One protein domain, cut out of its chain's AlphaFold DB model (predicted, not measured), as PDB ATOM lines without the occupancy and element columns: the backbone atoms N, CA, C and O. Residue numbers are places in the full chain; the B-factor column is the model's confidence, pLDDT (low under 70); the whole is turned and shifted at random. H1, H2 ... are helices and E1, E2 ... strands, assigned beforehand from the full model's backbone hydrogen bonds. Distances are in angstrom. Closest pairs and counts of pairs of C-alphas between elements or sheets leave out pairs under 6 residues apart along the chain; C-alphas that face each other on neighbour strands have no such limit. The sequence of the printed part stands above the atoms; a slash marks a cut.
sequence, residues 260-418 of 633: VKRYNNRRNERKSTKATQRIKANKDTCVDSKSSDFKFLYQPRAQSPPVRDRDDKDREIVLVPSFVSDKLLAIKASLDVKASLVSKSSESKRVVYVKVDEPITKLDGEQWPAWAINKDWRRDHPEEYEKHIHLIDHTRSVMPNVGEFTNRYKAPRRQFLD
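Overview. This is residues 260 to 418 of the 633 residues of an uncharacterized protein of Thanatephorus cucumeris (strain AG1-IB / isolate 7/3/14) (UniProt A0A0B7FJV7). Look first for a small parallel sheet, E1, E2 and short E3, as a wall on one side; H3 sits near the middle, its last residues meet the last residues of H1 in a corner, and H6 packs on H3. H4 and H5 form a corner far out among long loops, and residues 260 to 265 of H1 stick out. The printed part has 159 residues, under half in named elements, in the order H1 H2 E1 H3 E2 H4 H5 H6 E3: a mixed class, sheet order E1 E2 E3. It is compact, with a radius of gyration of the C-alphas of 15.8 A and spans of 42 by 36 by 31 A.

Along the chain. Find E1 at residues 315 to 321, 19.6 A, E2 at 350 to 356, 19.2 A, and E3 at 415 to 417, ending at (-37.624, 19.219, 0.941). H1, residues 260 to 282, starts at C-alpha (-53.421, 9.597, 22.311) and runs 32.5 A; H3, 326 to 340, runs 20.6 A. The short helices are H2, 295 to 298, H4, 375 to 380, H5, 382 to 387, and H6, 403 to 408.

Arrangement. E1 and E2 are parallel at 28 degrees, with N 318 and O 352 2.9 A apart; E2 and E3 are parallel at 48 degrees, with N 353 and O 415 2.9 A apart, both within hydrogen-bond range. E1, H3, E2 is a strand-helix-strand unit, two parallel neighbour strands with a helix between along the chain, its crossover right-handed; E2, H4 H5 H6, E3 is another. H3 is not on the sheet. Its residues 335 to 339 alone touch residues 277 to 282 of H1, about perpendicular at 84 degrees; the closest C-alphas, of Ala 281 and Ala 339, are 5.0 A apart. H3 touches H6 with residues 330 to 334 alone, the C-alphas of Ser 334 and Thr 406 closest at 5.6 A. H1 touches H2, Ala 275 to Tyr 298 being the closest C-alphas at 4.9 A. H4 and H5 are close but not clearly touching, the closest C-alphas, of Arg 378 and Tyr 385, 5.9 A apart. In H1, H3, H4, H5 and H6 every O i to N i+4 pair is within hydrogen-bond range; H2 is too short for one.

Size, cuts and confidence. The two C-alphas farthest apart, of Lys 344 and Glu 383, are 45.7 A apart. The printed part has no cut; the links H1 to H2, H2 to E1, E2 to H4 and H5 to H6 are long. Mean pLDDT of the printed part is 78.8; residues 263 to 268, 289 to 290, 299 to 305, 308 and 341 to 349 are under 70.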
ATOM      1  N   VAL A 260     -54.833   9.193  22.201       73.44
ATOM      2  CA  VAL A 260     -53.421   9.597  22.311       73.44
ATOM      3  C   VAL A 260     -52.547   8.427  22.774       73.44
ATOM      4  O   VAL A 260     -51.555   8.111  22.118       73.44
ATOM      5  N   LYS A 261     -52.931   7.688  23.829       74.06
ATOM      6  CA  LYS A 261     -52.169   6.504  24.283       74.06
ATOM      7  C   LYS A 261     -52.076   5.413  23.204       74.06
ATOM      8  O   LYS A 261     -51.008   4.843  23.003       74.06
ATOM      9  N   ARG A 262     -53.158   5.129  22.469       72.88
ATOM     10  CA  ARG A 262     -53.182   4.139  21.368       72.88
ATOM     11  C   ARG A 262     -52.433   4.614  20.120       72.88
ATOM     12  O   ARG A 262     -51.981   3.774  19.339       72.88
ATOM     13  N   TYR A 263     -52.325   5.922  19.897       68.50
ATOM     14  CA  TYR A 263     -51.483   6.503  18.852       68.50
ATOM     15  C   TYR A 263     -50.002   6.391  19.238       68.50
ATOM     16  O   TYR A 263     -49.238   5.756  18.513       68.50
ATOM     17  N   ASN A 264     -49.624   6.873  20.425       67.19
ATOM     18  CA  ASN A 264     -48.252   6.825  20.934       67.19
ATOM     19  C   ASN A 264     -47.723   5.388  21.060       67.19
ATOM     20  O   ASN A 264     -46.591   5.121  20.660       67.19
ATOM     21  N   ASN A 265     -48.547   4.433  21.505       69.12
ATOM     22  CA  ASN A 265     -48.172   3.018  21.514       69.12
ATOM     23  C   ASN A 265     -47.852   2.503  20.101       69.12
ATOM     24  O   ASN A 265     -46.764   1.976  19.891       69.12
ATOM     25  N   ARG A 266     -48.736   2.717  19.113       68.56
ATOM     26  CA  ARG A 266     -48.500   2.292  17.715       68.56
ATOM     27  C   ARG A 266     -47.320   3.027  17.064       68.56
ATOM     28  O   ARG A 266     -46.606   2.452  16.243       68.56
ATOM     29  N   ARG A 267     -47.073   4.285  17.446       67.25
ATOM     30  CA  ARG A 267     -45.902   5.073  17.032       67.25
ATOM     31  C   ARG A 267     -44.600   4.457  17.557       67.25
ATOM     32  O   ARG A 267     -43.664   4.264  16.782       67.25
ATOM     33  N   ASN A 268     -44.561   4.114  18.841       68.31
ATOM     34  CA  ASN A 268     -43.391   3.531  19.498       68.31
ATOM     35  C   ASN A 268     -43.151   2.075  19.073       68.31
ATOM     36  O   ASN A 268     -42.008   1.687  18.855       68.31
ATOM     37  N   GLU A 269     -44.212   1.301  18.855       71.12
ATOM     38  CA  GLU A 269     -44.174  -0.043  18.271       71.12
ATOM     39  C   GLU A 269     -43.534  -0.032  16.875       71.12
ATOM     40  O   GLU A 269     -42.568  -0.754  16.641       71.12
ATOM     41  N   ARG A 270     -43.975   0.853  15.966       70.94
ATOM     42  CA  ARG A 270     -43.347   1.024  14.639       70.94
ATOM     43  C   ARG A 270     -41.860   1.378  14.739       70.94
ATOM     44  O   ARG A 270     -41.044   0.785  14.033       70.94
ATOM     45  N   LYS A 271     -41.500   2.315  15.627       71.00
ATOM     46  CA  LYS A 271     -40.100   2.696  15.885       71.00
ATOM     47  C   LYS A 271     -39.272   1.504  16.401       71.00
ATOM     48  O   LYS A 271     -38.179   1.268  15.891       71.00
ATOM     49  N   SER A 272     -39.805   0.724  17.344       73.38
ATOM     50  CA  SER A 272     -39.163  -0.470  17.919       73.38
ATOM     51  C   SER A 272     -39.001  -1.608  16.902       73.38
ATOM     52  O   SER A 272     -37.934  -2.216  16.800       73.38
ATOM     53  N   THR A 273     -40.010  -1.849  16.061       75.94
ATOM     54  CA  THR A 273     -39.936  -2.825  14.966       75.94
ATOM     55  C   THR A 273     -38.867  -2.432  13.950       75.94
ATOM     56  O   THR A 273     -38.057  -3.278  13.575       75.94
ATOM     57  N   LYS A 274     -38.776  -1.149  13.565       74.88
ATOM     58  CA  LYS A 274     -37.720  -0.680  12.653       74.88
ATOM     59  C   LYS A 274     -36.322  -0.745  13.285       74.88
ATOM     60  O   LYS A 274     -35.372  -1.145  12.614       74.88
ATOM     61  N   ALA A 275     -36.190  -0.432  14.575       76.88
ATOM     62  CA  ALA A 275     -34.956  -0.664  15.333       76.88
ATOM     63  C   ALA A 275     -34.551  -2.149  15.307       76.88
ATOM     64  O   ALA A 275     -33.427  -2.479  14.938       76.88
ATOM     65  N   THR A 276     -35.492  -3.051  15.594       80.88
ATOM     66  CA  THR A 276     -35.289  -4.509  15.582       80.88
ATOM     67  C   THR A 276     -34.903  -5.034  14.194       80.88
ATOM     68  O   THR A 276     -34.009  -5.871  14.082       80.88
ATOM     69  N   GLN A 277     -35.533  -4.536  13.124       76.62
ATOM     70  CA  GLN A 277     -35.164  -4.857  11.739       76.62
ATOM     71  C   GLN A 277     -33.733  -4.409  11.427       76.62
ATOM     72  O   GLN A 277     -32.944  -5.209  10.925       76.62
ATOM     73  N   ARG A 278     -33.369  -3.172  11.796       76.88
ATOM     74  CA  ARG A 278     -32.002  -2.659  11.644       76.88
ATOM     75  C   ARG A 278     -30.994  -3.498  12.431       76.88
ATOM     76  O   ARG A 278     -29.994  -3.876  11.843       76.88
ATOM     77  N   ILE A 279     -31.263  -3.867  13.689       81.19
ATOM     78  CA  ILE A 279     -30.388  -4.747  14.498       81.19
ATOM     79  C   ILE A 279     -30.209  -6.121  13.828       81.19
ATOM     80  O   ILE A 279     -29.097  -6.638  13.776       81.19
ATOM     81  N   LYS A 280     -31.279  -6.713  13.276       81.56
ATOM     82  CA  LYS A 280     -31.196  -7.991  12.548       81.56
ATOM     83  C   LYS A 280     -30.361  -7.876  11.271       81.56
ATOM     84  O   LYS A 280     -29.511  -8.730  11.042       81.56
ATOM     85  N   ALA A 281     -30.569  -6.829  10.473       79.69
ATOM     86  CA  ALA A 281     -29.781  -6.570   9.268       79.69
ATOM     87  C   ALA A 281     -28.315  -6.234   9.589       79.69
ATOM     88  O   ALA A 281     -27.421  -6.564   8.815       79.69
ATOM     89  N   ASN A 282     -28.057  -5.611  10.737       81.62
ATOM     90  CA  ASN A 282     -26.732  -5.175  11.164       81.62
ATOM     91  C   ASN A 282     -25.744  -6.315  11.444       81.62
ATOM     92  O   ASN A 282     -24.532  -6.107  11.352       81.62
ATOM     93  N   LYS A 283     -26.258  -7.506  11.777       80.88
ATOM     94  CA  LYS A 283     -25.435  -8.690  12.025       80.88
ATOM     95  C   LYS A 283     -24.454  -8.924  10.879       80.88
ATOM     96  O   LYS A 283     -24.803  -8.751   9.705       80.88
ATOM     97  N   ASP A 284     -23.245  -9.317  11.261       78.88
ATOM     98  CA  ASP A 284     -22.182  -9.735  10.350       78.88
ATOM     99  C   ASP A 284     -21.806  -8.607   9.361       78.88
ATOM    100  O   ASP A 284     -21.762  -8.774   8.141       78.88
ATOM    101  N   THR A 285     -21.594  -7.402   9.912       81.88
ATOM    102  CA  THR A 285     -21.080  -6.206   9.219       81.88
ATOM    103  C   THR A 285     -20.108  -5.434  10.117       81.88
ATOM    104  O   THR A 285     -20.121  -5.607  11.336       81.88
ATOM    105  N   CYS A 286     -19.334  -4.501   9.548       79.12
ATOM    106  CA  CYS A 286     -18.508  -3.554  10.315       79.12
ATOM    107  C   CYS A 286     -19.313  -2.580  11.206       79.12
ATOM    108  O   CYS A 286     -18.725  -1.804  11.953       79.12
ATOM    109  N   VAL A 287     -20.647  -2.624  11.141       79.56
ATOM    110  CA  VAL A 287     -21.566  -1.787  11.920       79.56
ATOM    111  C   VAL A 287     -22.180  -2.578  13.101       79.56
ATOM    112  O   VAL A 287     -22.974  -2.024  13.862       79.56
ATOM    113  N   ASP A 288     -21.812  -3.862  13.298       78.19
ATOM    114  CA  ASP A 288     -22.435  -4.771  14.281       78.19
ATOM    115  C   ASP A 288     -22.580  -4.150  15.685       78.19
ATOM    116  O   ASP A 288     -21.679  -3.515  16.228       78.19
ATOM    117  N   SER A 289     -23.729  -4.399  16.310       66.62
ATOM    118  CA  SER A 289     -24.201  -3.830  17.582       66.62
ATOM    119  C   SER A 289     -23.376  -4.227  18.815       66.62
ATOM    120  O   SER A 289     -23.666  -3.779  19.925       66.62
ATOM    121  N   LYS A 290     -22.350  -5.064  18.619       69.56
ATOM    122  CA  LYS A 290     -21.282  -5.324  19.589       69.56
ATOM    123  C   LYS A 290     -20.296  -4.150  19.680       69.56
ATOM    124  O   LYS A 290     -19.705  -3.963  20.737       69.56
ATOM    125  N   SER A 291     -20.143  -3.358  18.613       73.12
ATOM    126  CA  SER A 291     -19.360  -2.121  18.622       73.12
ATOM    127  C   SER A 291     -20.085  -1.015  19.393       73.12
ATOM    128  O   SER A 291     -21.248  -0.692  19.125       73.12
ATOM    129  N   SER A 292     -19.358  -0.386  20.317       73.94
ATOM    130  CA  SER A 292     -19.758   0.837  21.020       73.94
ATOM    131  C   SER A 292     -20.081   1.987  20.066       73.94
ATOM    132  O   SER A 292     -20.964   2.797  20.350       73.94
ATOM    133  N   ASP A 293     -19.411   2.056  18.916       78.56
ATOM    134  CA  ASP A 293     -19.505   3.193  17.996       78.56
ATOM    135  C   ASP A 293     -20.849   3.271  17.280       78.56
ATOM    136  O   ASP A 293     -21.268   4.352  16.872       78.56
ATOM    137  N   PHE A 294     -21.542   2.136  17.161       81.19
ATOM    138  CA  PHE A 294     -22.771   2.012  16.382       81.19
ATOM    139  C   PHE A 294     -23.990   1.566  17.194       81.19
ATOM    140  O   PHE A 294     -25.109   1.632  16.688       81.19
ATOM    141  N   LYS A 295     -23.828   1.203  18.470       77.94
ATOM    142  CA  LYS A 295     -24.931   0.833  19.377       77.94
ATOM    143  C   LYS A 295     -26.069   1.880  19.397       77.94
ATOM    144  O   LYS A 295     -27.245   1.516  19.306       77.94
ATOM    145  N   PHE A 296     -25.728   3.169  19.333       82.25
ATOM    146  CA  PHE A 296     -26.684   4.283  19.299       82.25
ATOM    147  C   PHE A 296     -27.561   4.347  18.028       82.25
ATOM    148  O   PHE A 296     -28.639   4.950  18.043       82.25
ATOM    149  N   LEU A 297     -27.145   3.726  16.910       77.56
ATOM    150  CA  LEU A 297     -27.852   3.795  15.619       77.56
ATOM    151  C   LEU A 297     -29.285   3.258  15.689       77.56
ATOM    152  O   LEU A 297     -30.152   3.702  14.924       77.56
ATOM    153  N   TYR A 298     -29.510   2.292  16.578       71.44
ATOM    154  CA  TYR A 298     -30.748   1.525  16.695       71.44
ATOM    155  C   TYR A 298     -31.771   2.182  17.621       71.44
ATOM    156  O   TYR A 298     -32.906   1.718  17.689       71.44
ATOM    157  N   GLN A 299     -31.418   3.270  18.309       68.25
ATOM    158  CA  GLN A 299     -32.331   3.887  19.264       68.25
ATOM    159  C   GLN A 299     -33.529   4.574  18.562       68.25
ATOM    160  O   GLN A 299     -33.354   5.313  17.586       68.25
ATOM    161  N   PRO A 300     -34.772   4.372  19.051       56.72
ATOM    162  CA  PRO A 300     -36.011   4.749  18.353       56.72
ATOM    163  C   PRO A 300     -36.279   6.265  18.278       56.72
ATOM    164  O   PRO A 300     -37.273   6.704  17.691       56.72
ATOM    165  N   ARG A 301     -35.431   7.091  18.893       59.97
ATOM    166  CA  ARG A 301     -35.650   8.534  19.054       59.97
ATOM    167  C   ARG A 301     -35.361   9.339  17.776       59.97
ATOM    168  O   ARG A 301     -36.012  10.345  17.554       59.97
ATOM    169  N   ALA A 302     -34.496   8.850  16.883       55.88
ATOM    170  CA  ALA A 302     -33.838   9.667  15.852       55.88
ATOM    171  C   ALA A 302     -34.586   9.937  14.517       55.88
ATOM    172  O   ALA A 302     -34.045  10.663  13.687       55.88
ATOM    173  N   GLN A 303     -35.738   9.313  14.232       65.88
ATOM    174  CA  GLN A 303     -36.514   9.506  12.981       65.88
ATOM    175  C   GLN A 303     -38.022   9.379  13.265       65.88
ATOM    176  O   GLN A 303     -38.420   8.620  14.159       65.88
ATOM    177  N   SER A 304     -38.876  10.089  12.518       64.94
ATOM    178  CA  SER A 304     -40.329   9.878  12.598       64.94
ATOM    179  C   SER A 304     -40.729   8.538  11.953       64.94
ATOM    180  O   SER A 304     -39.981   7.979  11.145       64.94
ATOM    181  N   PRO A 305     -41.926   7.997  12.254       66.69
ATOM    182  CA  PRO A 305     -42.597   7.110  11.307       66.69
ATOM    183  C   PRO A 305     -42.854   7.860   9.987       66.69
ATOM    184  O   PRO A 305     -42.979   9.088  10.026       66.69
ATOM    185  N   PRO A 306     -43.006   7.157   8.853       71.06
ATOM    186  CA  PRO A 306     -43.544   7.762   7.644       71.06
ATOM    187  C   PRO A 306     -44.949   8.324   7.899       71.06
ATOM    188  O   PRO A 306     -45.813   7.646   8.469       71.06
ATOM    189  N   VAL A 307     -45.135   9.575   7.497       71.81
ATOM    190  CA  VAL A 307     -46.410  10.287   7.388       71.81
ATOM    191  C   VAL A 307     -46.811  10.232   5.916       71.81
ATOM    192  O   VAL A 307     -45.945  10.290   5.046       71.81
ATOM    193  N   ARG A 308     -48.098  10.079   5.603       69.12
ATOM    194  CA  ARG A 308     -48.539  10.181   4.206       69.12
ATOM    195  C   ARG A 308     -48.608  11.640   3.808       69.12
ATOM    196  O   ARG A 308     -49.079  12.457   4.592       69.12
ATOM    197  N   ASP A 309     -48.178  11.940   2.594       73.94
ATOM    198  CA  ASP A 309     -48.547  13.206   1.987       73.94
ATOM    199  C   ASP A 309     -50.036  13.139   1.583       73.94
ATOM    200  O   ASP A 309     -50.530  12.106   1.112       73.94
ATOM    201  N   ARG A 310     -50.783  14.207   1.865       71.31
ATOM    202  CA  ARG A 310     -52.218  14.331   1.564       71.31
ATOM    203  C   ARG A 310     -52.464  14.701   0.106       71.31
ATOM    204  O   ARG A 310     -53.491  14.304  -0.450       71.31
ATOM    205  N   ASP A 311     -51.511  15.409  -0.492       75.44
ATOM    206  CA  ASP A 311     -51.569  15.924  -1.857       75.44
ATOM    207  C   ASP A 311     -50.975  14.903  -2.848       75.44
ATOM    208  O   ASP A 311     -51.419  14.804  -3.990       75.44
ATOM    209  N   ASP A 312     -50.025  14.076  -2.392       77.88
ATOM    210  CA  ASP A 312     -49.380  13.003  -3.163       77.88
ATOM    211  C   ASP A 312     -49.471  11.650  -2.431       77.88
ATOM    212  O   ASP A 312     -48.636  11.290  -1.602       77.88
ATOM    213  N   LYS A 313     -50.492  10.852  -2.764       75.50
ATOM    214  CA  LYS A 313     -50.781   9.568  -2.092       75.50
ATOM    215  C   LYS A 313     -49.667   8.526  -2.219       75.50
ATOM    216  O   LYS A 313     -49.683   7.551  -1.457       75.50
ATOM    217  N   ASP A 314     -48.745   8.684  -3.166       78.06
ATOM    218  CA  ASP A 314     -47.635   7.765  -3.426       78.06
ATOM    219  C   ASP A 314     -46.284   8.293  -2.923       78.06
ATOM    220  O   ASP A 314     -45.267   7.600  -3.019       78.06
ATOM    221  N   ARG A 315     -46.308   9.450  -2.251       78.88
ATOM    222  CA  ARG A 315     -45.230  10.001  -1.433       78.88
ATOM    223  C   ARG A 315     -45.476   9.741   0.053       78.88
ATOM    224  O   ARG A 315     -46.577   9.901   0.580       78.88
ATOM    225  N   GLU A 316     -44.415   9.359   0.759       80.62
ATOM    226  CA  GLU A 316     -44.404   9.331   2.224       80.62
ATOM    227  C   GLU A 316     -43.292  10.243   2.748       80.62
ATOM    228  O   GLU A 316     -42.171  10.237   2.245       80.62
ATOM    229  N   ILE A 317     -43.607  11.036   3.767       77.19
ATOM    230  CA  ILE A 317     -42.724  12.033   4.367       77.19
ATOM    231  C   ILE A 317     -42.139  11.461   5.658       77.19
ATOM    232  O   ILE A 317     -42.869  11.008   6.542       77.19
ATOM    233  N   VAL A 318     -40.816  11.500   5.800       79.50
ATOM    234  CA  VAL A 318     -40.118  11.128   7.038       79.50
ATOM    235  C   VAL A 318     -39.335  12.324   7.558       79.50
ATOM    236  O   VAL A 318     -38.375  12.781   6.938       79.50
ATOM    237  N   LEU A 319     -39.706  12.793   8.744       78.44
ATOM    238  CA  LEU A 319     -38.977  13.844   9.433       78.44
ATOM    239  C   LEU A 319     -37.670  13.305  10.014       78.44
ATOM    240  O   LEU A 319     -37.588  12.169  10.510       78.44
ATOM    241  N   VAL A 320     -36.662  14.165   9.999       82.50
ATOM    242  CA  VAL A 320     -35.327  13.917  10.535       82.50
ATOM    243  C   VAL A 320     -34.878  15.170  11.293       82.50
ATOM    244  O   VAL A 320     -34.935  16.246  10.703       82.50
ATOM    245  N   PRO A 321     -34.399  15.073  12.545       84.19
ATOM    246  CA  PRO A 321     -33.853  16.234  13.239       84.19
ATOM    247  C   PRO A 321     -32.637  16.802  12.491       84.19
ATOM    248  O   PRO A 321     -31.752  16.044  12.082       84.19
ATOM    249  N   SER A 322     -32.584  18.119  12.296       85.94
ATOM    250  CA  SER A 322     -31.558  18.820  11.505       85.94
ATOM    251  C   SER A 322     -30.139  18.667  12.073       85.94
ATOM    252  O   SER A 322     -29.162  18.649  11.313       85.94
ATOM    253  N   PHE A 323     -30.030  18.442  13.389       88.00
ATOM    254  CA  PHE A 323     -28.780  18.118  14.074       88.00
ATOM    255  C   PHE A 323     -28.151  16.791  13.619       88.00
ATOM    256  O   PHE A 323     -26.978  16.559  13.899       88.00
ATOM    257  N   VAL A 324     -28.876  15.893  12.943       87.88
ATOM    258  CA  VAL A 324     -28.365  14.567  12.549       87.88
ATOM    259  C   VAL A 324     -27.504  14.668  11.284       87.88
ATOM    260  O   VAL A 324     -27.976  15.101  10.234       87.88
ATOM    261  N   SER A 325     -26.244  14.221  11.352       89.19
ATOM    262  CA  SER A 325     -25.303  14.329  10.228       89.19
ATOM    263  C   SER A 325     -25.677  13.437   9.035       89.19
ATOM    264  O   SER A 325     -26.117  12.293   9.186       89.19
ATOM    265  N   ASP A 326     -25.446  13.921   7.812       85.94
ATOM    266  CA  ASP A 326     -25.820  13.183   6.594       85.94
ATOM    267  C   ASP A 326     -25.058  11.851   6.449       85.94
ATOM    268  O   ASP A 326     -25.596  10.877   5.916       85.94
ATOM    269  N   LYS A 327     -23.849  11.756   7.024       86.75
ATOM    270  CA  LYS A 327     -23.083  10.503   7.157       86.75
ATOM    271  C   LYS A 327     -23.875   9.439   7.928       86.75
ATOM    272  O   LYS A 327     -24.018   8.306   7.474       86.75
ATOM    273  N   LEU A 328     -24.461   9.821   9.062       87.88
ATOM    274  CA  LEU A 328     -25.329   8.959   9.861       87.88
ATOM    275  C   LEU A 328     -26.631   8.602   9.116       87.88
ATOM    276  O   LEU A 328     -27.120   7.470   9.209       87.88
ATOM    277  N   LEU A 329     -27.182   9.526   8.330       86.12
ATOM    278  CA  LEU A 329     -28.357   9.257   7.495       86.12
ATOM    279  C   LEU A 329     -28.066   8.276   6.350       86.12
ATOM    280  O   LEU A 329     -28.962   7.499   6.000       86.12
ATOM    281  N   ALA A 330     -26.841   8.255   5.818       85.62
ATOM    282  CA  ALA A 330     -26.382   7.255   4.856       85.62
ATOM    283  C   ALA A 330     -26.271   5.861   5.499       85.62
ATOM    284  O   ALA A 330     -26.900   4.928   5.005       85.62
ATOM    285  N   ILE A 331     -25.606   5.723   6.656       87.62
ATOM    286  CA  ILE A 331     -25.500   4.436   7.382       87.62
ATOM    287  C   ILE A 331     -26.894   3.871   7.705       87.62
ATOM    288  O   ILE A 331     -27.187   2.707   7.430       87.62
ATOM    289  N   LYS A 332     -27.799   4.714   8.228       85.31
ATOM    290  CA  LYS A 332     -29.190   4.325   8.525       85.31
ATOM    291  C   LYS A 332     -29.989   3.945   7.271       85.31
ATOM    292  O   LYS A 332     -30.909   3.143   7.390       85.31
ATOM    293  N   ALA A 333     -29.658   4.491   6.098       81.50
ATOM    294  CA  ALA A 333     -30.280   4.102   4.831       81.50
ATOM    295  C   ALA A 333     -29.713   2.774   4.294       81.50
ATOM    296  O   ALA A 333     -30.484   1.929   3.856       81.50
ATOM    297  N   SER A 334     -28.403   2.539   4.400       85.94
ATOM    298  CA  SER A 334     -27.774   1.264   4.024       85.94
ATOM    299  C   SER A 334     -28.246   0.091   4.889       85.94
ATOM    300  O   SER A 334     -28.497  -0.997   4.374       85.94
ATOM    301  N   LEU A 335     -28.465   0.320   6.190       85.31
ATOM    302  CA  LEU A 335     -29.117  -0.649   7.081       85.31
ATOM    303  C   LEU A 335     -30.582  -0.910   6.697       85.31
ATOM    304  O   LEU A 335     -31.015  -2.060   6.736       85.31
ATOM    305  N   ASP A 336     -31.332   0.126   6.301       79.88
ATOM    306  CA  ASP A 336     -32.702  -0.034   5.795       79.88
ATOM    307  C   ASP A 336     -32.716  -0.846   4.482       79.88
ATOM    308  O   ASP A 336     -33.534  -1.748   4.345       79.88
ATOM    309  N   VAL A 337     -31.775  -0.615   3.556       81.69
ATOM    310  CA  VAL A 337     -31.634  -1.406   2.316       81.69
ATOM    311  C   VAL A 337     -31.273  -2.864   2.609       81.69
ATOM    312  O   VAL A 337     -31.934  -3.762   2.086       81.69
ATOM    313  N   LYS A 338     -30.281  -3.135   3.475       84.25
ATOM    314  CA  LYS A 338     -29.934  -4.517   3.861       84.25
ATOM    315  C   LYS A 338     -31.113  -5.228   4.541       84.25
ATOM    316  O   LYS A 338     -31.282  -6.424   4.332       84.25
ATOM    317  N   ALA A 339     -31.945  -4.513   5.304       79.62
ATOM    318  CA  ALA A 339     -33.179  -5.065   5.863       79.62
ATOM    319  C   ALA A 339     -34.230  -5.362   4.776       79.62
ATOM    320  O   ALA A 339     -34.768  -6.468   4.745       79.62
ATOM    321  N   SER A 340     -34.482  -4.423   3.857       72.75
ATOM    322  CA  SER A 340     -35.470  -4.581   2.782       72.75
ATOM    323  C   SER A 340     -35.139  -5.723   1.819       72.75
ATOM    324  O   SER A 340     -36.049  -6.416   1.375       72.75
ATOM    325  N   LEU A 341     -33.855  -5.996   1.552       67.00
ATOM    326  CA  LEU A 341     -33.423  -7.152   0.747       67.00
ATOM    327  C   LEU A 341     -33.845  -8.511   1.346       67.00
ATOM    328  O   LEU A 341     -33.934  -9.497   0.618       67.00
ATOM    329  N   VAL A 342     -34.130  -8.575   2.652       58.16
ATOM    330  CA  VAL A 342     -34.641  -9.780   3.333       58.16
ATOM    331  C   VAL A 342     -36.177  -9.862   3.271       58.16
ATOM    332  O   VAL A 342     -36.744 -10.944   3.408       58.16
ATOM    333  N   SER A 343     -36.877  -8.747   3.027       53.94
ATOM    334  CA  SER A 343     -38.343  -8.678   2.973       53.94
ATOM    335  C   SER A 343     -38.859  -8.410   1.555       53.94
ATOM    336  O   SER A 343     -38.979  -7.260   1.136       53.94
ATOM    337  N   LYS A 344     -39.240  -9.475   0.836       51.19
ATOM    338  CA  LYS A 344     -39.857  -9.429  -0.506       51.19
ATOM    339  C   LYS A 344     -41.282  -8.834  -0.486       51.19
ATOM    340  O   LYS A 344     -42.250  -9.555  -0.713       51.19
ATOM    341  N   SER A 345     -41.441  -7.551  -0.157       43.75
ATOM    342  CA  SER A 345     -42.755  -6.927   0.048       43.75
ATOM    343  C   SER A 345     -42.885  -5.556  -0.616       43.75
ATOM    344  O   SER A 345     -42.273  -4.595  -0.157       43.75
ATOM    345  N   SER A 346     -43.796  -5.491  -1.598       43.81
ATOM    346  CA  SER A 346     -44.468  -4.299  -2.155       43.81
ATOM    347  C   SER A 346     -43.613  -3.193  -2.787       43.81
ATOM    348  O   SER A 346     -42.534  -2.847  -2.317       43.81
ATOM    349  N   GLU A 347     -44.156  -2.577  -3.839       51.12
ATOM    350  CA  GLU A 347     -43.607  -1.361  -4.440       51.12
ATOM    351  C   GLU A 347     -43.484  -0.252  -3.387       51.12
ATOM    352  O   GLU A 347     -44.452   0.148  -2.736       51.12
ATOM    353  N   SER A 348     -42.259   0.232  -3.188       59.56
ATOM    354  CA  SER A 348     -41.974   1.252  -2.188       59.56
ATOM    355  C   SER A 348     -42.471   2.616  -2.658       59.56
ATOM    356  O   SER A 348     -41.906   3.185  -3.595       59.56
ATOM    357  N   LYS A 349     -43.466   3.169  -1.955       66.62
ATOM    358  CA  LYS A 349     -43.846   4.586  -2.063       66.62
ATOM    359  C   LYS A 349     -42.616   5.486  -1.951       66.62
ATOM    360  O   LYS A 349     -41.658   5.173  -1.237       66.62
ATOM    361  N   ARG A 350     -42.637   6.615  -2.659       74.44
ATOM    362  CA  ARG A 350     -41.514   7.549  -2.757       74.44
ATOM    363  C   ARG A 350     -41.285   8.222  -1.403       74.44
ATOM    364  O   ARG A 350     -41.976   9.176  -1.053       74.44
ATOM    365  N   VAL A 351     -40.312   7.725  -0.639       76.50
ATOM    366  CA  VAL A 351     -39.961   8.318   0.657       76.50
ATOM    367  C   VAL A 351     -39.138   9.587   0.449       76.50
ATOM    368  O   VAL A 351     -38.024   9.545  -0.079       76.50
ATOM    369  N   VAL A 352     -39.688  10.706   0.904       82.94
ATOM    370  CA  VAL A 352     -39.070  12.033   0.904       82.94
ATOM    371  C   VAL A 352     -38.834  12.458   2.355       82.94
ATOM    372  O   VAL A 352     -39.531  12.021   3.271       82.94
ATOM    373  N   TYR A 353     -37.807  13.268   2.591       83.06
ATOM    374  CA  TYR A 353     -37.380  13.668   3.928       83.06
ATOM    375  C   TYR A 353     -37.547  15.172   4.144       83.06
ATOM    376  O   TYR A 353     -37.416  15.956   3.212       83.06
ATOM    377  N   VAL A 354     -37.789  15.578   5.386       83.19
ATOM    378  CA  VAL A 354     -37.757  16.987   5.810       83.19
ATOM    379  C   VAL A 354     -36.802  17.072   6.994       83.19
ATOM    380  O   VAL A 354     -36.891  16.243   7.908       83.19
ATOM    381  N   LYS A 355     -35.859  18.023   6.961       84.38
ATOM    382  CA  LYS A 355     -35.061  18.359   8.147       84.38
ATOM    383  C   LYS A 355     -35.901  19.282   9.031       84.38
ATOM    384  O   LYS A 355     -36.513  20.212   8.526       84.38
ATOM    385  N   VAL A 356     -35.971  18.976  10.322       79.19
ATOM    386  CA  VAL A 356     -36.742  19.736  11.315       79.19
ATOM    387  C   VAL A 356     -35.795  20.147  12.424       79.19
ATOM    388  O   VAL A 356     -35.066  19.294  12.932       79.19
ATOM    389  N   ASP A 357     -35.796  21.420  12.792       77.38
ATOM    390  CA  ASP A 357     -35.014  21.894  13.925       77.38
ATOM    391  C   ASP A 357     -35.649  21.399  15.230       77.38
ATOM    392  O   ASP A 357     -36.785  21.720  15.576       77.38
ATOM    393  N   GLU A 358     -34.918  20.519  15.911       74.62
ATOM    394  CA  GLU A 358     -35.257  19.959  17.215       74.62
ATOM    395  C   GLU A 358     -33.991  19.915  18.081       74.62
ATOM    396  O   GLU A 358     -32.907  19.624  17.559       74.62
ATOM    397  N   PRO A 359     -34.116  20.090  19.407       74.94
ATOM    398  CA  PRO A 359     -33.003  19.911  20.327       74.94
ATOM    399  C   PRO A 359     -32.474  18.468  20.317       74.94
ATOM    400  O   PRO A 359     -33.203  17.499  20.065       74.94
ATOM    401  N   ILE A 360     -31.189  18.303  20.645       81.81
ATOM    402  CA  ILE A 360     -30.539  16.988  20.674       81.81
ATOM    403  C   ILE A 360     -31.233  16.090  21.708       81.81
ATOM    404  O   ILE A 360     -31.245  16.356  22.907       81.81
ATOM    405  N   THR A 361     -31.802  14.980  21.239       78.56
ATOM    406  CA  THR A 361     -32.568  14.064  22.093       78.56
ATOM    407  C   THR A 361     -31.663  13.218  22.983       78.56
ATOM    408  O   THR A 361     -30.765  12.536  22.492       78.56
ATOM    409  N   LYS A 362     -31.949  13.158  24.292       80.38
ATOM    410  CA  LYS A 362     -31.274  12.209  25.194       80.38
ATOM    411  C   LYS A 362     -31.491  10.774  24.712       80.38
ATOM    412  O   LYS A 362     -32.637  10.363  24.512       80.38
ATOM    413  N   LEU A 363     -30.395  10.037  24.552       77.62
ATOM    414  CA  LEU A 363     -30.377   8.609  24.249       77.62
ATOM    415  C   LEU A 363     -30.496   7.785  25.542       77.62
ATOM    416  O   LEU A 363     -30.127   8.221  26.633       77.62
ATOM    417  N   ASP A 364     -31.032   6.580  25.410       71.50
ATOM    418  CA  ASP A 364     -31.223   5.630  26.496       71.50
ATOM    419  C   ASP A 364     -29.882   4.944  26.815       71.50
ATOM    420  O   ASP A 364     -29.427   4.066  26.080       71.50
ATOM    421  N   GLY A 365     -29.219   5.391  27.888       73.06
ATOM    422  CA  GLY A 365     -27.950   4.829  28.380       73.06
ATOM    423  C   GLY A 365     -26.710   5.116  27.520       73.06
ATOM    424  O   GLY A 365     -25.710   4.414  27.659       73.06
ATOM    425  N   GLU A 366     -26.768   6.096  26.613       80.00
ATOM    426  CA  GLU A 366     -25.692   6.446  25.674       80.00
ATOM    427  C   GLU A 366     -25.627   7.966  25.426       80.00
ATOM    428  O   GLU A 366     -26.556   8.703  25.755       80.00
ATOM    429  N   GLN A 367     -24.541   8.419  24.796       87.81
ATOM    430  CA  GLN A 367     -24.379   9.766  24.235       87.81
ATOM    431  C   GLN A 367     -24.224   9.690  22.709       87.81
ATOM    432  O   GLN A 367     -23.739   8.690  22.162       87.81
ATOM    433  N   TRP A 368     -24.611  10.761  22.012       88.88
ATOM    434  CA  TRP A 368     -24.401  10.898  20.571       88.88
ATOM    435  C   TRP A 368     -22.908  11.089  20.288       88.88
ATOM    436  O   TRP A 368     -22.352  12.077  20.762       88.88
ATOM    437  N   PRO A 369     -22.238  10.232  19.498       90.94
ATOM    438  CA  PRO A 369     -20.854  10.500  19.122       90.94
ATOM    439  C   PRO A 369     -20.778  11.808  18.327       90.94
ATOM    440  O   PRO A 369     -21.638  12.082  17.491       90.94
ATOM    441  N   ALA A 370     -19.760  12.634  18.554       90.94
ATOM    442  CA  ALA A 370     -19.668  13.948  17.928       90.94
ATOM    443  C   ALA A 370     -19.659  13.913  16.382       90.94
ATOM    444  O   ALA A 370     -20.106  14.883  15.771       90.94
ATOM    445  N   TRP A 371     -19.267  12.803  15.735       90.81
ATOM    446  CA  TRP A 371     -19.411  12.627  14.275       90.81
ATOM    447  C   TRP A 371     -20.865  12.461  13.783       90.81
ATOM    448  O   TRP A 371     -21.161  12.683  12.602       90.81
ATOM    449  N   ALA A 372     -21.784  12.059  14.664       90.19
ATOM    450  CA  ALA A 372     -23.206  11.891  14.366       90.19
ATOM    451  C   ALA A 372     -23.986  13.212  14.340       90.19
ATOM    452  O   ALA A 372     -25.101  13.241  13.816       90.19
ATOM    453  N   ILE A 373     -23.407  14.284  14.886       90.50
ATOM    454  CA  ILE A 373     -24.000  15.621  14.896       90.50
ATOM    455  C   ILE A 373     -23.519  16.400  13.663       90.50
ATOM    456  O   ILE A 373     -22.348  16.342  13.287       90.50
ATOM    457  N   ASN A 374     -24.428  17.116  13.011       90.62
ATOM    458  CA  ASN A 374     -24.150  17.955  11.856       90.62
ATOM    459  C   ASN A 374     -23.289  19.170  12.257       90.62
ATOM    460  O   ASN A 374     -23.603  19.850  13.232       90.62
ATOM    461  N   LYS A 375     -22.210  19.453  11.513       90.38
ATOM    462  CA  LYS A 375     -21.306  20.577  11.816       90.38
ATOM    463  C   LYS A 375     -21.969  21.931  11.583       90.38
ATOM    464  O   LYS A 375     -21.766  22.829  12.390       90.38
ATOM    465  N   ASP A 376     -22.761  22.051  10.522       89.06
ATOM    466  CA  ASP A 376     -23.466  23.288  10.189       89.06
ATOM    467  C   ASP A 376     -24.485  23.634  11.277       89.06
ATOM    468  O   ASP A 376     -24.370  24.682  11.900       89.06
ATOM    469  N   TRP A 377     -25.345  22.682  11.659       89.06
ATOM    470  CA  TRP A 377     -26.297  22.874  12.761       89.06
ATOM    471  C   TRP A 377     -25.634  23.372  14.061       89.06
ATOM    472  O   TRP A 377     -26.175  24.263  14.703       89.06
ATOM    473  N   ARG A 378     -24.437  22.877  14.422       87.81
ATOM    474  CA  ARG A 378     -23.689  23.355  15.608       87.81
ATOM    475  C   ARG A 378     -23.237  24.813  15.510       87.81
ATOM    476  O   ARG A 378     -23.184  25.488  16.532       87.81
ATOM    477  N   ARG A 379     -22.851  25.269  14.314       88.44
ATOM    478  CA  ARG A 379     -22.473  26.667  14.042       88.44
ATOM    479  C   ARG A 379     -23.709  27.565  14.059       88.44
ATOM    480  O   ARG A 379     -23.642  28.678  14.561       88.44
ATOM    481  N   ASP A 380     -24.811  27.058  13.517       87.75
ATOM    482  CA  ASP A 380     -26.029  27.826  13.265       87.75
ATOM    483  C   ASP A 380     -26.958  27.872  14.506       87.75
ATOM    484  O   ASP A 380     -27.764  28.789  14.639       87.75
ATOM    485  N   HIS A 381     -26.804  26.926  15.448       86.88
ATOM    486  CA  HIS A 381     -27.545  26.819  16.718       86.88
ATOM    487  C   HIS A 381     -26.604  26.669  17.943       86.88
ATOM    488  O   HIS A 381     -26.683  25.670  18.670       86.88
ATOM    489  N   PRO A 382     -25.696  27.632  18.211       88.00
ATOM    490  CA  PRO A 382     -24.661  27.487  19.239       88.00
ATOM    491  C   PRO A 382     -25.240  27.328  20.653       88.00
ATOM    492  O   PRO A 382     -24.813  26.441  21.389       88.00
ATOM    493  N   GLU A 383     -26.265  28.109  21.013       87.50
ATOM    494  CA  GLU A 383     -26.919  28.003  22.323       87.50
ATOM    495  C   GLU A 383     -27.586  26.639  22.555       87.50
ATOM    496  O   GLU A 383     -27.574  26.114  23.666       87.50
ATOM    497  N   GLU A 384     -28.228  26.066  21.531       84.19
ATOM    498  CA  GLU A 384     -28.887  24.764  21.664       84.19
ATOM    499  C   GLU A 384     -27.862  23.640  21.761       84.19
ATOM    500  O   GLU A 384     -28.043  22.705  22.542       84.19
ATOM    501  N   TYR A 385     -26.768  23.749  21.009       87.69
ATOM    502  CA  TYR A 385     -25.633  22.844  21.113       87.69
ATOM    503  C   TYR A 385     -25.000  22.882  22.511       87.69
ATOM    504  O   TYR A 385     -24.750  21.821  23.076       87.69
ATOM    505  N   GLU A 386     -24.810  24.067  23.099       88.62
ATOM    506  CA  GLU A 386     -24.289  24.231  24.460       88.62
ATOM    507  C   GLU A 386     -25.236  23.633  25.514       88.62
ATOM    508  O   GLU A 386     -24.825  22.764  26.287       88.62
ATOM    509  N   LYS A 387     -26.533  23.979  25.473       88.31
ATOM    510  CA  LYS A 387     -27.576  23.418  26.362       88.31
ATOM    511  C   LYS A 387     -27.589  21.878  26.353       88.31
ATOM    512  O   LYS A 387     -27.862  21.252  27.379       88.31
ATOM    513  N   HIS A 388     -27.248  21.253  25.223       87.31
ATOM    514  CA  HIS A 388     -27.263  19.796  25.042       87.31
ATOM    515  C   HIS A 388     -25.872  19.145  24.943       87.31
ATOM    516  O   HIS A 388     -25.789  17.953  24.635       87.31
ATOM    517  N   ILE A 389     -24.783  19.864  25.242       89.75
ATOM    518  CA  ILE A 389     -23.405  19.358  25.088       89.75
ATOM    519  C   ILE A 389     -23.161  18.080  25.909       89.75
ATOM    520  O   ILE A 389     -22.523  17.138  25.451       89.75
ATOM    521  N   HIS A 390     -23.801  17.982  27.077       88.19
ATOM    522  CA  HIS A 390     -23.779  16.822  27.971       88.19
ATOM    523  C   HIS A 390     -24.415  15.539  27.384       88.19
ATOM    524  O   HIS A 390     -24.250  14.452  27.942       88.19
ATOM    525  N   LEU A 391     -25.145  15.631  26.265       88.75
ATOM    526  CA  LEU A 391     -25.706  14.491  25.525       88.75
ATOM    527  C   LEU A 391     -24.790  14.004  24.393       88.75
ATOM    528  O   LEU A 391     -25.137  13.047  23.692       88.75
ATOM    529  N   ILE A 392     -23.644  14.658  24.205       89.75
ATOM    530  CA  ILE A 392     -22.697  14.420  23.122       89.75
ATOM    531  C   ILE A 392     -21.415  13.826  23.704       89.75
ATOM    532  O   ILE A 392     -20.879  14.284  24.707       89.75
ATOM    533  N   ASP A 393     -20.903  12.806  23.035       90.56
ATOM    534  CA  ASP A 393     -19.602  12.215  23.300       90.56
ATOM    535  C   ASP A 393     -18.581  12.842  22.348       90.56
ATOM    536  O   ASP A 393     -18.556  12.573  21.141       90.56
ATOM    537  N   HIS A 394     -17.746  13.712  22.909       89.50
ATOM    538  CA  HIS A 394     -16.716  14.444  22.180       89.50
ATOM    539  C   HIS A 394     -15.479  13.587  21.872       89.50
ATOM    540  O   HIS A 394     -14.725  13.936  20.963       89.50
ATOM    541  N   THR A 395     -15.291  12.452  22.558       89.50
ATOM    542  CA  THR A 395     -14.172  11.533  22.293       89.50
ATOM    543  C   THR A 395     -14.371  10.835  20.946       89.50
ATOM    544  O   THR A 395     -13.466  10.821  20.109       89.50
ATOM    545  N   ARG A 396     -15.601  10.388  20.647       88.06
ATOM    546  CA  ARG A 396     -15.999   9.834  19.339       88.06
ATOM    547  C   ARG A 396     -16.290  10.936  18.308       88.06
ATOM    548  O   ARG A 396     -17.382  11.040  17.745       88.06
ATOM    549  N   SER A 397     -15.285  11.767  18.041       87.75
ATOM    550  CA  SER A 397     -15.307  12.847  17.039       87.75
ATOM    551  C   SER A 397     -15.041  12.379  15.601       87.75
ATOM    552  O   SER A 397     -15.475  13.035  14.650       87.75
ATOM    553  N   VAL A 398     -14.384  11.228  15.429       88.31
ATOM    554  CA  VAL A 398     -14.094  10.600  14.130       88.31
ATOM    555  C   VAL A 398     -15.112   9.491  13.847       88.31
ATOM    556  O   VAL A 398     -15.424   8.690  14.722       88.31
ATOM    557  N   MET A 399     -15.638   9.440  12.620       87.31
ATOM    558  CA  MET A 399     -16.525   8.358  12.175       87.31
ATOM    559  C   MET A 399     -15.689   7.119  11.799       87.31
ATOM    560  O   MET A 399     -14.798   7.268  10.959       87.31
ATOM    561  N   PRO A 400     -15.985   5.914  12.326       86.06
ATOM    562  CA  PRO A 400     -15.289   4.691  11.920       86.06
ATOM    563  C   PRO A 400     -15.514   4.348  10.438       86.06
ATOM    564  O   PRO A 400     -16.487   4.793   9.819       86.06
ATOM    565  N   ASN A 401     -14.630   3.531   9.859       87.12
ATOM    566  CA  ASN A 401     -14.735   3.159   8.448       87.12
ATOM    567  C   ASN A 401     -15.938   2.232   8.189       87.12
ATOM    568  O   ASN A 401     -15.977   1.083   8.620       87.12
ATOM    569  N   VAL A 402     -16.900   2.744   7.422       86.31
ATOM    570  CA  VAL A 402     -18.100   2.027   6.962       86.31
ATOM    571  C   VAL A 402     -18.225   2.015   5.436       86.31
ATOM    572  O   VAL A 402     -19.273   1.635   4.918       86.31
ATOM    573  N   GLY A 403     -17.182   2.442   4.710       85.12
ATOM    574  CA  GLY A 403     -17.236   2.685   3.265       85.12
ATOM    575  C   GLY A 403     -17.657   1.455   2.462       85.12
ATOM    576  O   GLY A 403     -18.562   1.533   1.639       85.12
ATOM    577  N   GLU A 404     -17.069   0.293   2.748       84.12
ATOM    578  CA  GLU A 404     -17.437  -0.977   2.107       84.12
ATOM    579  C   GLU A 404     -18.916  -1.328   2.312       84.12
ATOM    580  O   GLU A 404     -19.612  -1.692   1.363       84.12
ATOM    581  N   PHE A 405     -19.425  -1.174   3.538       85.94
ATOM    582  CA  PHE A 405     -20.820  -1.456   3.870       85.94
ATOM    583  C   PHE A 405     -21.780  -0.486   3.168       85.94
ATOM    584  O   PHE A 405     -22.765  -0.925   2.569       85.94
ATOM    585  N   THR A 406     -21.497   0.821   3.196       85.69
ATOM    586  CA  THR A 406     -22.355   1.828   2.552       85.69
ATOM    587  C   THR A 406     -22.273   1.788   1.026       85.69
ATOM    588  O   THR A 406     -23.258   2.126   0.373       85.69
ATOM    589  N   ASN A 407     -21.167   1.310   0.449       86.44
ATOM    590  CA  ASN A 407     -21.047   1.035  -0.984       86.44
ATOM    591  C   ASN A 407     -21.792  -0.250  -1.386       86.44
ATOM    592  O   ASN A 407     -22.534  -0.242  -2.367       86.44
ATOM    593  N   ARG A 408     -21.657  -1.340  -0.616       85.25
ATOM    594  CA  ARG A 408     -22.334  -2.627  -0.877       85.25
ATOM    595  C   ARG A 408     -23.855  -2.539  -0.728       85.25
ATOM    596  O   ARG A 408     -24.579  -3.204  -1.459       85.25
ATOM    597  N   TYR A 409     -24.334  -1.708   0.195       84.81
ATOM    598  CA  TYR A 409     -25.756  -1.439   0.426       84.81
ATOM    599  C   TYR A 409     -26.079   0.035   0.143       84.81
ATOM    600  O   TYR A 409     -26.673   0.737   0.965       84.81
ATOM    601  N   LYS A 410     -25.638   0.526  -1.023       82.62
ATOM    602  CA  LYS A 410     -25.818   1.916  -1.454       82.62
ATOM    603  C   LYS A 410     -27.295   2.243  -1.659       82.62
ATOM    604  O   LYS A 410     -27.904   1.856  -2.653       82.62
ATOM    605  N   ALA A 411     -27.866   2.977  -0.711       76.31
ATOM    606  CA  ALA A 411     -29.232   3.467  -0.817       76.31
ATOM    607  C   ALA A 411     -29.360   4.570  -1.888       76.31
ATOM    608  O   ALA A 411     -28.407   5.333  -2.094       76.31
ATOM    609  N   PRO A 412     -30.537   4.716  -2.528       75.19
ATOM    610  CA  PRO A 412     -30.855   5.891  -3.334       75.19
ATOM    611  C   PRO A 412     -30.622   7.187  -2.545       75.19
ATOM    612  O   PRO A 412     -30.858   7.243  -1.334       75.19
ATOM    613  N   ARG A 413     -30.164   8.248  -3.226       73.31
ATOM    614  CA  ARG A 413     -29.935   9.552  -2.585       73.31
ATOM    615  C   ARG A 413     -31.252  10.055  -1.991       73.31
ATOM    616  O   ARG A 413     -32.220  10.254  -2.722       73.31
ATOM    617  N   ARG A 414     -31.267  10.280  -0.672       77.62
ATOM    618  CA  ARG A 414     -32.404  10.883   0.037       77.62
ATOM    619  C   ARG A 414     -32.777  12.202  -0.638       77.62
ATOM    620  O   ARG A 414     -31.928  13.082  -0.771       77.62
ATOM    621  N   GLN A 415     -34.036  12.321  -1.039       82.81
ATOM    622  CA  GLN A 415     -34.619  13.587  -1.466       82.81
ATOM    623  C   GLN A 415     -35.080  14.315  -0.206       82.81
ATOM    624  O   GLN A 415     -35.842  13.746   0.577       82.81
ATOM    625  N   PHE A 416     -34.581  15.529   0.002       82.12
ATOM    626  CA  PHE A 416     -35.048  16.415   1.060       82.12
ATOM    627  C   PHE A 416     -35.931  17.503   0.442       82.12
ATOM    628  O   PHE A 416     -35.687  17.902  -0.695       82.12
ATOM    629  N   LEU A 417     -36.942  17.949   1.182       80.44
ATOM    630  CA  LEU A 417     -37.624  19.219   0.941       80.44
ATOM    631  C   LEU A 417     -37.086  20.237   1.943       80.44
ATOM    632  O   LEU A 417     -36.868  19.894   3.109       80.44
ATOM    633  N   ASP A 418     -36.914  21.474   1.493       74.00
ATOM    634  CA  ASP A 418     -36.451  22.584   2.333       74.00
ATOM    635  C   ASP A 418     -37.516  22.987   3.366       74.00
ATOM    636  O   ASP A 418     -37.197  23.445   4.465       74.00
TER     637      ASP A 418